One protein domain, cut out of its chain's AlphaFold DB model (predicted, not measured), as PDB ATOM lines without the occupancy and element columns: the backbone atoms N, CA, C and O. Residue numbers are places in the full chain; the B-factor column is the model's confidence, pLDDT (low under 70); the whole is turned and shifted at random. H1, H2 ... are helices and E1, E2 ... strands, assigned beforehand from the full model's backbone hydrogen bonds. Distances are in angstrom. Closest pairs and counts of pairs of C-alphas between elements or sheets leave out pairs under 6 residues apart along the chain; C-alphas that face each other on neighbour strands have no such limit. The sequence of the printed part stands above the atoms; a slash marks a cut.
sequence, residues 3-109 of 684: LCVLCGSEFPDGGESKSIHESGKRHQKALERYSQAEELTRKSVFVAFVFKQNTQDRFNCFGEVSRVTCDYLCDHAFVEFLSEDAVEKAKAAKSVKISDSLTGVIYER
ATOM      1  N   LEU A   3     147.177 398.296 365.070       78.75
ATOM      2  CA  LEU A   3     147.154 398.222 363.613       78.75
ATOM      3  C   LEU A   3     147.068 399.643 363.055       78.75
ATOM      4  O   LEU A   3     146.166 400.406 363.404       78.75
ATOM      5  N   CYS A   4     147.998 400.015 362.180       77.56
ATOM      6  CA  CYS A   4     147.914 401.292 361.487       77.56
ATOM      7  C   CYS A   4     146.925 401.201 360.323       77.56
ATOM      8  O   CYS A   4     147.191 400.511 359.342       77.56
ATOM      9  N   VAL A   5     145.832 401.957 360.395       74.19
ATOM     10  CA  VAL A   5     144.794 402.005 359.348       74.19
ATOM     11  C   VAL A   5     145.326 402.592 358.030       74.19
ATOM     12  O   VAL A   5     144.873 402.213 356.959       74.19
ATOM     13  N   LEU A   6     146.335 403.470 358.088       71.56
ATOM     14  CA  LEU A   6     146.891 404.142 356.907       71.56
ATOM     15  C   LEU A   6     147.803 403.234 356.060       71.56
ATOM     16  O   LEU A   6     147.837 403.355 354.839       71.56
ATOM     17  N   CYS A   7     148.584 402.349 356.690       73.75
ATOM     18  CA  CYS A   7     149.570 401.514 355.984       73.75
ATOM     19  C   CYS A   7     149.479 400.009 356.292       73.75
ATOM     20  O   CYS A   7     150.378 399.250 355.904       73.75
ATOM     21  N   GLY A   8     148.436 399.586 357.014       69.69
ATOM     22  CA  GLY A   8     148.098 398.191 357.313       69.69
ATOM     23  C   GLY A   8     149.160 397.429 358.107       69.69
ATOM     24  O   GLY A   8     149.255 396.215 357.992       69.69
ATOM     25  N   SER A   9     150.042 398.130 358.827       76.62
ATOM     26  CA  SER A   9     151.150 397.502 359.557       76.62
ATOM     27  C   SER A   9     150.821 397.365 361.036       76.62
ATOM     28  O   SER A   9     150.302 398.305 361.640       76.62
ATOM     29  N   GLU A  10     151.165 396.215 361.605       82.38
ATOM     30  CA  GLU A  10     151.071 395.957 363.039       82.38
ATOM     31  C   GLU A  10     152.275 396.555 363.778       82.38
ATOM     32  O   GLU A  10     153.407 396.528 363.283       82.38
ATOM     33  N   PHE A  11     152.036 397.103 364.965       81.69
ATOM     34  CA  PHE A  11     153.063 397.589 365.880       81.69
ATOM     35  C   PHE A  11     152.734 397.187 367.333       81.69
ATOM     36  O   PHE A  11     151.566 396.982 367.674       81.69
ATOM     37  N   PRO A  12     153.740 397.028 368.213       81.62
ATOM     38  CA  PRO A  12     153.513 396.657 369.612       81.62
ATOM     39  C   PRO A  12     152.651 397.681 370.368       81.62
ATOM     40  O   PRO A  12     152.729 398.878 370.089       81.62
ATOM     41  N   ASP A  13     151.860 397.220 371.345       75.25
ATOM     42  CA  ASP A  13     151.095 398.117 372.225       75.25
ATOM     43  C   ASP A  13     151.988 398.701 373.328       75.25
ATOM     44  O   ASP A  13     152.688 397.962 374.020       75.25
ATOM     45  N   GLY A  14     151.899 400.020 373.535       70.75
ATOM     46  CA  GLY A  14     152.552 400.741 374.633       70.75
ATOM     47  C   GLY A  14     153.889 401.410 374.280       70.75
ATOM     48  O   GLY A  14     154.588 401.018 373.349       70.75
ATOM     49  N   GLY A  15     154.246 402.452 375.039       76.19
ATOM     50  CA  GLY A  15     155.489 403.221 374.867       76.19
ATOM     51  C   GLY A  15     155.532 404.098 373.605       76.19
ATOM     52  O   GLY A  15     154.503 404.538 373.097       76.19
ATOM     53  N   GLU A  16     156.740 404.346 373.087       79.75
ATOM     54  CA  GLU A  16     156.990 405.152 371.875       79.75
ATOM     55  C   GLU A  16     156.734 404.394 370.557       79.75
ATOM     56  O   GLU A  16     156.899 404.966 369.478       79.75
ATOM     57  N   SER A  17     156.311 403.124 370.608       81.00
ATOM     58  CA  SER A  17     156.170 402.243 369.437       81.00
ATOM     59  C   SER A  17     155.269 402.807 368.337       81.00
ATOM     60  O   SER A  17     155.568 402.624 367.157       81.00
ATOM     61  N   LYS A  18     154.217 403.550 368.702       81.62
ATOM     62  CA  LYS A  18     153.365 404.260 367.738       81.62
ATOM     63  C   LYS A  18     154.125 405.381 367.020       81.62
ATOM     64  O   LYS A  18     154.073 405.455 365.800       81.62
ATOM     65  N   SER A  19     154.888 406.195 367.751       82.25
ATOM     66  CA  SER A  19     155.684 407.278 367.150       82.25
ATOM     67  C   SER A  19     156.811 406.738 366.259       82.25
ATOM     68  O   SER A  19     157.069 407.265 365.178       82.25
ATOM     69  N   ILE A  20     157.432 405.618 366.654       81.75
ATOM     70  CA  ILE A  20     158.454 404.934 365.855       81.75
ATOM     71  C   ILE A  20     157.827 404.398 364.563       81.75
ATOM     72  O   ILE A  20     158.394 404.569 363.485       81.75
ATOM     73  N   HIS A  21     156.633 403.807 364.648       86.50
ATOM     74  CA  HIS A  21     155.873 403.379 363.479       86.50
ATOM     75  C   HIS A  21     155.547 404.558 362.544       86.50
ATOM     76  O   HIS A  21     155.835 404.487 361.347       86.50
ATOM     77  N   GLU A  22     154.994 405.645 363.088       86.44
ATOM     78  CA  GLU A  22     154.587 406.841 362.338       86.44
ATOM     79  C   GLU A  22     155.781 407.557 361.686       86.44
ATOM     80  O   GLU A  22     155.679 408.026 360.554       86.44
ATOM     81  N   SER A  23     156.949 407.573 362.334       84.69
ATOM     82  CA  SER A  23     158.200 408.102 361.762       84.69
ATOM     83  C   SER A  23     158.847 407.174 360.716       84.69
ATOM     84  O   SER A  23     159.786 407.558 360.014       84.69
ATOM     85  N   GLY A  24     158.346 405.943 360.572       83.62
ATOM     86  CA  GLY A  24     158.873 404.948 359.649       83.62
ATOM     87  C   GLY A  24     158.628 405.293 358.176       83.62
ATOM     88  O   GLY A  24     157.555 405.747 357.780       83.62
ATOM     89  N   LYS A  25     159.599 404.967 357.308       74.25
ATOM     90  CA  LYS A  25     159.540 405.234 355.851       74.25
ATOM     91  C   LYS A  25     158.275 404.701 355.161       74.25
ATOM     92  O   LYS A  25     157.818 405.292 354.187       74.25
ATOM     93  N   ARG A  26     157.732 403.566 355.621       71.62
ATOM     94  CA  ARG A  26     156.504 402.967 355.064       71.62
ATOM     95  C   ARG A  26     155.271 403.810 355.394       71.62
ATOM     96  O   ARG A  26     154.457 404.028 354.503       71.62
ATOM     97  N   HIS A  27     155.169 404.293 356.632       82.88
ATOM     98  CA  HIS A  27     154.071 405.146 357.080       82.88
ATOM     99  C   HIS A  27     154.147 406.526 356.422       82.88
ATOM    100  O   HIS A  27     153.173 406.968 355.828       82.88
ATOM    101  N   GLN A  28     155.327 407.154 356.410       83.56
ATOM    102  CA  GLN A  28     155.536 408.459 355.767       83.56
ATOM    103  C   GLN A  28     155.173 408.441 354.273       83.56
ATOM    104  O   GLN A  28     154.435 409.302 353.809       83.56
ATOM    105  N   LYS A  29     155.561 407.394 353.528       73.38
ATOM    106  CA  LYS A  29     155.117 407.222 352.131       73.38
ATOM    107  C   LYS A  29     153.607 407.024 351.991       73.38
ATOM    108  O   LYS A  29     153.041 407.428 350.980       73.38
ATOM    109  N   ALA A  30     152.958 406.349 352.940       71.38
ATOM    110  CA  ALA A  30     151.504 406.195 352.927       71.38
ATOM    111  C   ALA A  30     150.804 407.537 353.203       71.38
ATOM    112  O   ALA A  30     149.825 407.852 352.533       71.38
ATOM    113  N   LEU A  31     151.361 408.353 354.102       80.00
ATOM    114  CA  LEU A  31     150.878 409.694 354.419       80.00
ATOM    115  C   LEU A  31     151.025 410.646 353.229       80.00
ATOM    116  O   LEU A  31     150.051 411.274 352.835       80.00
ATOM    117  N   GLU A  32     152.195 410.680 352.588       75.94
ATOM    118  CA  GLU A  32     152.417 411.454 351.359       75.94
ATOM    119  C   GLU A  32     151.413 411.078 350.259       75.94
ATOM    120  O   GLU A  32     150.843 411.954 349.608       75.94
ATOM    121  N   ARG A  33     151.152 409.776 350.066       69.12
ATOM    122  CA  ARG A  33     150.157 409.290 349.096       69.12
ATOM    123  C   ARG A  33     148.738 409.707 349.463       69.12
ATOM    124  O   ARG A  33     147.978 410.065 348.568       69.12
ATOM    125  N   TYR A  34     148.384 409.642 350.745       72.88
ATOM    126  CA  TYR A  34     147.074 410.063 351.233       72.88
ATOM    127  C   TYR A  34     146.858 411.559 350.981       72.88
ATOM    128  O   TYR A  34     145.866 411.928 350.359       72.88
ATOM    129  N   SER A  35     147.830 412.403 351.342       73.88
ATOM    130  CA  SER A  35     147.777 413.849 351.095       73.88
ATOM    131  C   SER A  35     147.674 414.180 349.602       73.88
ATOM    132  O   SER A  35     146.867 415.020 349.212       73.88
ATOM    133  N   GLN A  36     148.429 413.483 348.742       71.50
ATOM    134  CA  GLN A  36     148.324 413.639 347.283       71.50
ATOM    135  C   GLN A  36     146.948 413.215 346.745       71.50
ATOM    136  O   GLN A  36     146.409 413.857 345.844       71.50
ATOM    137  N   ALA A  37     146.367 412.133 347.271       68.62
ATOM    138  CA  ALA A  37     145.036 411.680 346.878       68.62
ATOM    139  C   ALA A  37     143.942 412.670 347.313       68.62
ATOM    140  O   ALA A  37     143.033 412.943 346.528       68.62
ATOM    141  N   GLU A  38     144.058 413.238 348.515       75.75
ATOM    142  CA  GLU A  38     143.139 414.256 349.036       75.75
ATOM    143  C   GLU A  38     143.205 415.545 348.201       75.75
ATOM    144  O   GLU A  38     142.175 416.088 347.793       75.75
ATOM    145  N   GLU A  39     144.410 415.997 347.847       78.50
ATOM    146  CA  GLU A  39     144.591 417.152 346.964       78.50
ATOM    147  C   GLU A  39     143.950 416.918 345.585       78.50
ATOM    148  O   GLU A  39     143.238 417.782 345.067       78.50
ATOM    149  N   LEU A  40     144.122 415.722 345.010       74.62
ATOM    150  CA  LEU A  40     143.484 415.363 343.743       74.62
ATOM    151  C   LEU A  40     141.954 415.369 343.845       74.62
ATOM    152  O   LEU A  40     141.301 415.779 342.887       74.62
ATOM    153  N   THR A  41     141.359 414.947 344.964       76.50
ATOM    154  CA  THR A  41     139.897 415.031 345.147       76.50
ATOM    155  C   THR A  41     139.382 416.465 345.227       76.50
ATOM    156  O   THR A  41     138.297 416.734 344.718       76.50
ATOM    157  N   ARG A  42     140.170 417.400 345.779       83.31
ATOM    158  CA  ARG A  42     139.815 418.829 345.806       83.31
ATOM    159  C   ARG A  42     139.943 419.500 344.440       83.31
ATOM    160  O   ARG A  42     139.140 420.362 344.113       83.31
ATOM    161  N   LYS A  43     140.928 419.089 343.634       86.94
ATOM    162  CA  LYS A  43     141.269 419.737 342.353       86.94
ATOM    163  C   LYS A  43     140.719 419.042 341.110       86.94
ATOM    164  O   LYS A  43     141.028 419.469 339.998       86.94
ATOM    165  N   SER A  44     139.936 417.968 341.239       86.62
ATOM    166  CA  SER A  44     139.435 417.260 340.057       86.62
ATOM    167  C   SER A  44     138.056 416.636 340.193       86.62
ATOM    168  O   SER A  44     137.594 416.304 341.280       86.62
ATOM    169  N   VAL A  45     137.416 416.434 339.042       85.94
ATOM    170  CA  VAL A  45     136.125 415.746 338.903       85.94
ATOM    171  C   VAL A  45     136.277 414.461 338.098       85.94
ATOM    172  O   VAL A  45     137.182 414.342 337.271       85.94
ATOM    173  N   PHE A  46     135.385 413.501 338.330       84.38
ATOM    174  CA  PHE A  46     135.232 412.312 337.494       84.38
ATOM    175  C   PHE A  46     134.145 412.582 336.451       84.38
ATOM    176  O   PHE A  46     133.074 413.068 336.793       84.38
ATOM    177  N   VAL A  47     134.388 412.260 335.186       81.81
ATOM    178  CA  VAL A  47     133.426 412.443 334.097       81.81
ATOM    179  C   VAL A  47     133.248 411.115 333.377       81.81
ATOM    180  O   VAL A  47     134.193 410.639 332.762       81.81
ATOM    181  N   ALA A  48     132.060 410.517 333.434       77.81
ATOM    182  CA  ALA A  48     131.732 409.324 332.652       77.81
ATOM    183  C   ALA A  48     131.381 409.710 331.208       77.81
ATOM    184  O   ALA A  48     130.634 410.663 330.983       77.81
ATOM    185  N   PHE A  49     131.891 408.953 330.242       69.50
ATOM    186  CA  PHE A  49     131.679 409.115 328.808       69.50
ATOM    187  C   PHE A  49     131.017 407.885 328.191       69.50
ATOM    188  O   PHE A  49     131.053 406.787 328.735       69.50
ATOM    189  N   VAL A  50     130.467 408.077 326.993       48.59
ATOM    190  CA  VAL A  50     129.939 406.994 326.155       48.59
ATOM    191  C   VAL A  50     130.870 406.690 324.961       48.59
ATOM    192  O   VAL A  50     130.887 405.551 324.515       48.59
ATOM    193  N   PHE A  51     131.697 407.639 324.471       46.22
ATOM    194  CA  PHE A  51     132.630 407.427 323.339       46.22
ATOM    195  C   PHE A  51     133.881 408.351 323.332       46.22
ATOM    196  O   PHE A  51     133.884 409.427 323.923       46.22
ATOM    197  N   LYS A  52     134.940 407.908 322.625       46.41
ATOM    198  CA  LYS A  52     136.335 408.422 322.573       46.41
ATOM    199  C   LYS A  52     136.468 409.766 321.818       46.41
ATOM    200  O   LYS A  52     136.105 409.810 320.648       46.41
ATOM    201  N   GLN A  53     137.061 410.816 322.414       50.59
ATOM    202  CA  GLN A  53     137.605 412.003 321.704       50.59
ATOM    203  C   GLN A  53     138.586 412.823 322.576       50.59
ATOM    204  O   GLN A  53     138.671 412.605 323.781       50.59
ATOM    205  N   ASN A  54     139.351 413.737 321.963       48.81
ATOM    206  CA  ASN A  54     140.285 414.636 322.654       48.81
ATOM    207  C   ASN A  54     139.494 415.821 323.242       48.81
ATOM    208  O   ASN A  54     138.929 416.616 322.495       48.81
ATOM    209  N   THR A  55     139.365 415.889 324.568       56.72
ATOM    210  CA  THR A  55     138.343 416.713 325.251       56.72
ATOM    211  C   THR A  55     138.896 417.899 326.039       56.72
ATOM    212  O   THR A  55     138.121 418.602 326.687       56.72
ATOM    213  N   GLN A  56     140.208 418.153 325.978       57.03
ATOM    214  CA  GLN A  56     140.877 419.141 326.832       57.03
ATOM    215  C   GLN A  56     140.268 420.550 326.712       57.03
ATOM    216  O   GLN A  56     140.010 421.188 327.730       57.03
ATOM    217  N   ASP A  57     139.893 420.973 325.502       60.16
ATOM    218  CA  ASP A  57     139.331 422.311 325.268       60.16
ATOM    219  C   ASP A  57     137.890 422.483 325.777       60.16
ATOM    220  O   ASP A  57     137.414 423.604 325.944       60.16
ATOM    221  N   ARG A  58     137.163 421.386 326.027       73.00
ATOM    222  CA  ARG A  58     135.719 421.425 326.326       73.00
ATOM    223  C   ARG A  58     135.402 421.621 327.803       73.00
ATOM    224  O   ARG A  58     134.311 422.082 328.122       73.00
ATOM    225  N   PHE A  59     136.353 421.323 328.686       77.81
ATOM    226  CA  PHE A  59     136.200 421.532 330.128       77.81
ATOM    227  C   PHE A  59     136.639 422.925 330.589       77.81
ATOM    228  O   PHE A  59     136.292 423.325 331.698       77.81
ATOM    229  N   ASN A  60     137.306 423.699 329.722       82.00
ATOM    230  CA  ASN A  60     137.702 425.080 330.011       82.00
ATOM    231  C   ASN A  60     136.509 426.007 330.310       82.00
ATOM    232  O   ASN A  60     136.687 427.072 330.893       82.00
ATOM    233  N   CYS A  61     135.284 425.597 329.959       83.69
ATOM    234  CA  CYS A  61     134.060 426.322 330.301       83.69
ATOM    235  C   CYS A  61     133.801 426.414 331.817       83.69
ATOM    236  O   CYS A  61     133.113 427.335 332.252       83.69
ATOM    237  N   PHE A  62     134.363 425.504 332.620       87.50
ATOM    238  CA  PHE A  62     134.260 425.539 334.084       87.50
ATOM    239  C   PHE A  62     135.427 426.289 334.744       87.50
ATOM    240  O   PHE A  62     135.285 426.796 335.856       87.50
ATOM    241  N   GLY A  63     136.559 426.398 334.046       87.62
ATOM    242  CA  GLY A  63     137.792 427.048 334.482       87.62
ATOM    243  C   GLY A  63     139.008 426.420 333.803       87.62
ATOM    244  O   GLY A  63     138.879 425.409 333.120       87.62
ATOM    245  N   GLU A  64     140.190 427.009 333.983       88.00
ATOM    246  CA  GLU A  64     141.411 426.538 333.321       88.00
ATOM    247  C   GLU A  64     141.771 425.104 333.744       88.00
ATOM    248  O   GLU A  64     141.958 424.791 334.929       88.00
ATOM    249  N   VAL A  65     141.837 424.221 332.749       85.31
ATOM    250  CA  VAL A  65     142.114 422.799 332.935       85.31
ATOM    251  C   VAL A  65     143.619 422.584 333.006       85.31
ATOM    252  O   VAL A  65     144.346 422.836 332.050       85.31
ATOM    253  N   SER A  66     144.084 422.046 334.130       83.19
ATOM    254  CA  SER A  66     145.480 421.652 334.307       83.19
ATOM    255  C   SER A  66     145.795 420.373 333.533       83.19
ATOM    256  O   SER A  66     146.800 420.292 332.827       83.19
ATOM    257  N   ARG A  67     144.935 419.355 333.664       76.44
ATOM    258  CA  ARG A  67     145.130 418.061 333.004       76.44
ATOM    259  C   ARG A  67     143.810 417.326 332.836       76.44
ATOM    260  O   ARG A  67     143.014 417.256 333.764       76.44
ATOM    261  N   VAL A  68     143.620 416.676 331.692       75.56
ATOM    262  CA  VAL A  68     142.580 415.652 331.529       75.56
ATOM    263  C   VAL A  68     143.258 414.293 331.473       75.56
ATOM    264  O   VAL A  68     144.128 414.059 330.641       75.56
ATOM    265  N   THR A  69     142.880 413.398 332.378       67.94
ATOM    266  CA  THR A  69     143.344 412.010 332.390       67.94
ATOM    267  C   THR A  69     142.164 411.110 332.081       67.94
ATOM    268  O   THR A  69     141.347 410.846 332.960       67.94
ATOM    269  N   CYS A  70     142.048 410.641 330.845       64.62
ATOM    270  CA  CYS A  70     141.075 409.605 330.515       64.62
ATOM    271  C   CYS A  70     141.500 408.277 331.138       64.62
ATOM    272  O   CYS A  70     142.694 407.977 331.209       64.62
ATOM    273  N   ASP A  71     140.531 407.479 331.580       58.28
ATOM    274  CA  ASP A  71     140.814 406.073 331.812       58.28
ATOM    275  C   ASP A  71     141.082 405.369 330.490       58.28
ATOM    276  O   ASP A  71     140.775 405.862 329.404       58.28
ATOM    277  N   TYR A  72     141.698 404.206 330.592       53.59
ATOM    278  CA  TYR A  72     142.269 403.520 329.455       53.59
ATOM    279  C   TYR A  72     141.243 403.097 328.387       53.59
ATOM    280  O   TYR A  72     141.549 403.123 327.193       53.59
ATOM    281  N   LEU A  73     140.019 402.749 328.798       57.62
ATOM    282  CA  LEU A  73     138.913 402.454 327.878       57.62
ATOM    283  C   LEU A  73     138.249 403.725 327.318       57.62
ATOM    284  O   LEU A  73     137.393 403.633 326.439       57.62
ATOM    285  N   CYS A  74     138.662 404.907 327.792       61.12
ATOM    286  CA  CYS A  74     138.071 406.214 327.503       61.12
ATOM    287  C   CYS A  74     136.552 406.279 327.756       61.12
ATOM    288  O   CYS A  74     135.866 407.115 327.170       61.12
ATOM    289  N   ASP A  75     136.033 405.415 328.625       64.75
ATOM    290  CA  ASP A  75     134.660 405.427 329.136       64.75
ATOM    291  C   ASP A  75     134.488 406.421 330.293       64.75
ATOM    292  O   ASP A  75     133.374 406.703 330.720       64.75
ATOM    293  N   HIS A  76     135.582 406.991 330.798       73.12
ATOM    294  CA  HIS A  76     135.568 408.106 331.731       73.12
ATOM    295  C   HIS A  76     136.877 408.909 331.697       73.12
ATOM    296  O   HIS A  76     137.892 408.455 331.166       73.12
ATOM    297  N   ALA A  77     136.876 410.104 332.289       76.44
ATOM    298  CA  ALA A  77     138.067 410.897 332.575       76.44
ATOM    299  C   ALA A  77     138.049 411.516 333.963       76.44
ATOM    300  O   ALA A  77     137.012 411.729 334.579       76.44
ATOM    301  N   PHE A  78     139.242 411.877 334.408       79.75
ATOM    302  CA  PHE A  78     139.487 412.762 335.522       79.75
ATOM    303  C   PHE A  78     139.952 414.100 334.971       79.75
ATOM    304  O   PHE A  78     140.962 414.162 334.267       79.75
ATOM    305  N   VAL A  79     139.216 415.158 335.279       84.19
ATOM    306  CA  VAL A  79     139.538 416.515 334.833       84.19
ATOM    307  C   VAL A  79     140.079 417.274 336.030       84.19
ATOM    308  O   VAL A  79     139.340 417.540 336.974       84.19
ATOM    309  N   GLU A  80     141.381 417.545 336.008       86.31
ATOM    310  CA  GLU A  80     142.115 418.328 337.001       86.31
ATOM    311  C   GLU A  80     142.101 419.802 336.580       86.31
ATOM    312  O   GLU A  80     142.538 420.147 335.480       86.31
ATOM    313  N   PHE A  81     141.613 420.672 337.461       89.19
ATOM    314  CA  PHE A  81     141.564 422.117 337.264       89.19
ATOM    315  C   PHE A  81     142.656 422.811 338.081       89.19
ATOM    316  O   PHE A  81     143.103 422.298 339.107       89.19
ATOM    317  N   LEU A  82     143.071 424.004 337.649       87.81
ATOM    318  CA  LEU A  82     144.014 424.822 338.422       87.81
ATOM    319  C   LEU A  82     143.385 425.435 339.684       87.81
ATOM    320  O   LEU A  82     144.108 425.782 340.616       87.81
ATOM    321  N   SER A  83     142.054 425.553 339.729       90.12
ATOM    322  CA  SER A  83     141.301 426.166 340.828       90.12
ATOM    323  C   SER A  83     140.206 425.239 341.359       90.12
ATOM    324  O   SER A  83     139.498 424.601 340.579       90.12
ATOM    325  N   GLU A  84     140.021 425.215 342.681       90.44
ATOM    326  CA  GLU A  84     138.928 424.483 343.344       90.44
ATOM    327  C   GLU A  84     137.544 425.068 342.998       90.44
ATOM    328  O   GLU A  84     136.564 424.336 342.905       90.44
ATOM    329  N   ASP A  85     137.456 426.365 342.688       91.12
ATOM    330  CA  ASP A  85     136.207 426.998 342.233       91.12
ATOM    331  C   ASP A  85     135.703 426.391 340.907       91.12
ATOM    332  O   ASP A  85     134.503 426.193 340.706       91.12
ATOM    333  N   ALA A  86     136.624 426.011 340.013       91.00
ATOM    334  CA  ALA A  86     136.282 425.348 338.755       91.00
ATOM    335  C   ALA A  86     135.731 423.929 338.976       91.00
ATOM    336  O   ALA A  86     134.852 423.477 338.240       91.00
ATOM    337  N   VAL A  87     136.203 423.242 340.022       88.81
ATOM    338  CA  VAL A  87     135.704 421.920 340.428       88.81
ATOM    339  C   VAL A  87     134.264 422.025 340.915       88.81
ATOM    340  O   VAL A  87     133.414 421.259 340.461       88.81
ATOM    341  N   GLU A  88     133.961 422.997 341.774       90.81
ATOM    342  CA  GLU A  88     132.601 423.208 342.283       90.81
ATOM    343  C   GLU A  88     131.629 423.630 341.168       90.81
ATOM    344  O   GLU A  88     130.514 423.108 341.088       90.81
ATOM    345  N   LYS A  89     132.071 424.464 340.216       91.44
ATOM    346  CA  LYS A  89     131.302 424.787 338.998       91.44
ATOM    347  C   LYS A  89     131.004 423.553 338.147       91.44
ATOM    348  O   LYS A  89     129.865 423.362 337.720       91.44
ATOM    349  N   ALA A  90     132.004 422.703 337.920       88.62
ATOM    350  CA  ALA A  90     131.834 421.466 337.164       88.62
ATOM    351  C   ALA A  90     130.870 420.493 337.873       88.62
ATOM    352  O   ALA A  90     129.980 419.931 337.232       88.62
ATOM    353  N   LYS A  91     130.984 420.334 339.200       88.62
ATOM    354  CA  LYS A  91     130.058 419.518 340.006       88.62
ATOM    355  C   LYS A  91     128.623 420.048 339.929       88.62
ATOM    356  O   LYS A  91     127.695 419.267 339.719       88.62
ATOM    357  N   ALA A  92     128.437 421.364 340.043       90.06
ATOM    358  CA  ALA A  92     127.124 422.002 339.961       90.06
ATOM    359  C   ALA A  92     126.453 421.795 338.591       90.06
ATOM    360  O   ALA A  92     125.235 421.617 338.522       90.06
ATOM    361  N   ALA A  93     127.241 421.758 337.512       89.25
ATOM    362  CA  ALA A  93     126.741 421.540 336.157       89.25
ATOM    363  C   ALA A  93     126.225 420.111 335.906       89.25
ATOM    364  O   ALA A  93     125.403 419.917 335.007       89.25
ATOM    365  N   LYS A  94     126.684 419.111 336.680       88.62
ATOM    366  CA  LYS A  94     126.338 417.667 336.603       88.62
ATOM    367  C   LYS A  94     126.619 416.969 335.267       88.62
ATOM    368  O   LYS A  94     126.663 415.743 335.209       88.62
ATOM    369  N   SER A  95     126.802 417.710 334.182       87.62
ATOM    370  CA  SER A  95     127.068 417.194 332.849       87.62
ATOM    371  C   SER A  95     127.788 418.231 331.994       87.62
ATOM    372  O   SER A  95     127.753 419.428 332.280       87.62
ATOM    373  N   VAL A  96     128.437 417.771 330.928       85.62
ATOM    374  CA  VAL A  96     129.085 418.627 329.934       85.62
ATOM    375  C   VAL A  96     128.826 418.093 328.535       85.62
ATOM    376  O   VAL A  96     128.950 416.894 328.277       85.62
ATOM    377  N   LYS A  97     128.476 418.986 327.608       81.50
ATOM    378  CA  LYS A  97     128.344 418.636 326.193       81.50
ATOM    379  C   LYS A  97     129.734 418.613 325.559       81.50
ATOM    380  O   LYS A  97     130.406 419.639 325.491       81.50
ATOM    381  N   ILE A  98     130.168 417.441 325.112       71.69
ATOM    382  CA  ILE A  98     131.511 417.225 324.555       71.69
ATOM    383  C   ILE A  98     131.474 417.365 323.033       71.69
ATOM    384  O   ILE A  98     132.308 418.051 322.446       71.69
ATOM    385  N   SER A  99     130.458 416.769 322.410       67.81
ATOM    386  CA  SER A  99     130.139 416.901 320.989       67.81
ATOM    387  C   SER A  99     128.619 416.944 320.805       67.81
ATOM    388  O   SER A  99     127.861 416.816 321.769       67.81
ATOM    389  N   ASP A 100     128.141 417.102 319.570       70.94
ATOM    390  CA  ASP A 100     126.700 417.079 319.288       70.94
ATOM    391  C   ASP A 100     126.027 415.736 319.591       70.94
ATOM    392  O   ASP A 100     124.819 415.703 319.807       70.94
ATOM    393  N   SER A 101     126.806 414.656 319.690       63.06
ATOM    394  CA  SER A 101     126.333 413.303 319.994       63.06
ATOM    395  C   SER A 101     126.782 412.765 321.358       63.06
ATOM    396  O   SER A 101     126.379 411.663 321.725       63.06
ATOM    397  N   LEU A 102     127.598 413.505 322.122       70.69
ATOM    398  CA  LEU A 102     128.204 413.018 323.365       70.69
ATOM    399  C   LEU A 102     128.043 414.012 324.518       70.69
ATOM    400  O   LEU A 102     128.547 415.138 324.473       70.69
ATOM    401  N   THR A 103     127.413 413.541 325.593       80.00
ATOM    402  CA  THR A 103     127.317 414.250 326.874       80.00
ATOM    403  C   THR A 103     128.052 413.445 327.938       80.00
ATOM    404  O   THR A 103     127.774 412.260 328.114       80.00
ATOM    405  N   GLY A 104     129.006 414.073 328.621       80.12
ATOM    406  CA  GLY A 104     129.684 413.486 329.772       80.12
ATOM    407  C   GLY A 104     128.911 413.773 331.055       80.12
ATOM    408  O   GLY A 104     128.436 414.895 331.233       80.12
ATOM    409  N   VAL A 105     128.794 412.792 331.949       84.81
ATOM    410  CA  VAL A 105     128.156 412.966 333.268       84.81
ATOM    411  C   VAL A 105     129.234 413.203 334.315       84.81
ATOM    412  O   VAL A 105     130.160 412.404 334.431       84.81
ATOM    413  N   ILE A 106     129.121 414.299 335.064       86.94
ATOM    414  CA  ILE A 106     130.125 414.749 336.030       86.94
ATOM    415  C   ILE A 106     129.747 414.249 337.424       86.94
ATOM    416  O   ILE A 106     128.640 414.477 337.906       86.94
ATOM    417  N   TYR A 107     130.703 413.611 338.085       84.12
ATOM    418  CA  TYR A 107     130.622 413.147 339.458       84.12
ATOM    419  C   TYR A 107     131.768 413.729 340.282       84.12
ATOM    420  O   TYR A 107     132.857 414.029 339.780       84.12
ATOM    421  N   GLU A 108     131.537 413.838 341.586       84.38
ATOM    422  CA  GLU A 108     132.605 414.115 342.533       84.38
ATOM    423  C   GLU A 108     133.661 413.007 342.488       84.38
ATOM    424  O   GLU A 108     133.346 411.811 342.488       84.38
ATOM    425  N   ARG A 109     134.937 413.408 342.461       78.94
ATOM    426  CA  ARG A 109     136.026 412.449 342.562       78.94
ATOM    427  C   ARG A 109     136.058 411.890 343.979       78.94
ATOM    428  O   ARG A 109     136.383 412.593 344.928       78.94
TER     429      ARG A 109
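What this domain is: This is residues 3 to 109 of the 684 residues of the protein "Nucleotidyltransferase domain protein" of Dictyocaulus viviparus (UniProt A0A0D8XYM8). A small head, a curled sheet of five strands with helix H3 packed over one face, sits at one end of a long helix, H2, which runs away from it as an arm. At the other end of H2 lie the short helix H1 and residues 3 to 16, which hold no named element, and this arm gives the domain its length. The printed part has 107 residues, with three named helices and five named strands in the order H1 H2 E1 E2 E3 H3 E4 E5; the sheet, E2 E3 E1 E5 E4, is antiparallel. The class is mixed, helices and strands, and the whole is loose, with a radius of gyration of the C-alphas of 19.0 A and spans of 64 by 28 by 19 A.

How they stand to each other: H1, residues 17 to 22, is close to but not clearly touching H2, residues 25 to 43; their closest C-alphas, of Glu 22 and Gln 28, are 6.8 A apart. H2 only grazes the sheet, with residues 40 to 43. E1, residues 44 to 48, is an inner strand. E2, residues 65 to 70, and E3, residues 76 to 81, form a hairpin, with N 69 and O 78 at 2.8 A. E3 is also antiparallel to E1, with N 47 and O 77 at 2.7 A. H3, residues 84 to 93, lies over E3 and E1 at a height over the sheet of 8.1 A and runs along the strands, at 16 degrees to E3 on the local plane; helix and sheet form two layers, a helix on one face of a sheet. H2 and H3 touch only at their ends, the C-alphas of Lys 43 and Glu 84 coming closest at 5.4 A. E4, residues 95 to 99, and E5, residues 102 to 108, form a hairpin, with N 104 and O 96 at 2.8 A. E5 is staggered: residues 102 to 105 pair with E4, and residues 105 to 108 pair with E1, with N 107 and O 46 at 2.8 A. In H1, H2 and H3 every O i to N i+4 pair is within hydrogen-bond range.

Where its parts are: H1 begins at C-alpha 17, (156.170, 402.243, 369.437). H2 measures 27.0 A and ends at C-alpha 43, (141.269, 419.737, 342.353). H3 measures 14.5 A, E3 16.2 A and E5 19.7 A; E5 ends at C-alpha 108, (132.605, 414.115, 342.533).

The domain as a whole: The C-alphas farthest apart, of Gly 15 and Asp 100, are 64.1 A apart. The printed part has no cut. The link from E1 to E2, 16 residues, is long. The mean pLDDT of the printed part is 77.1; residues 49 to 57 and 69 to 75 are among those under 70.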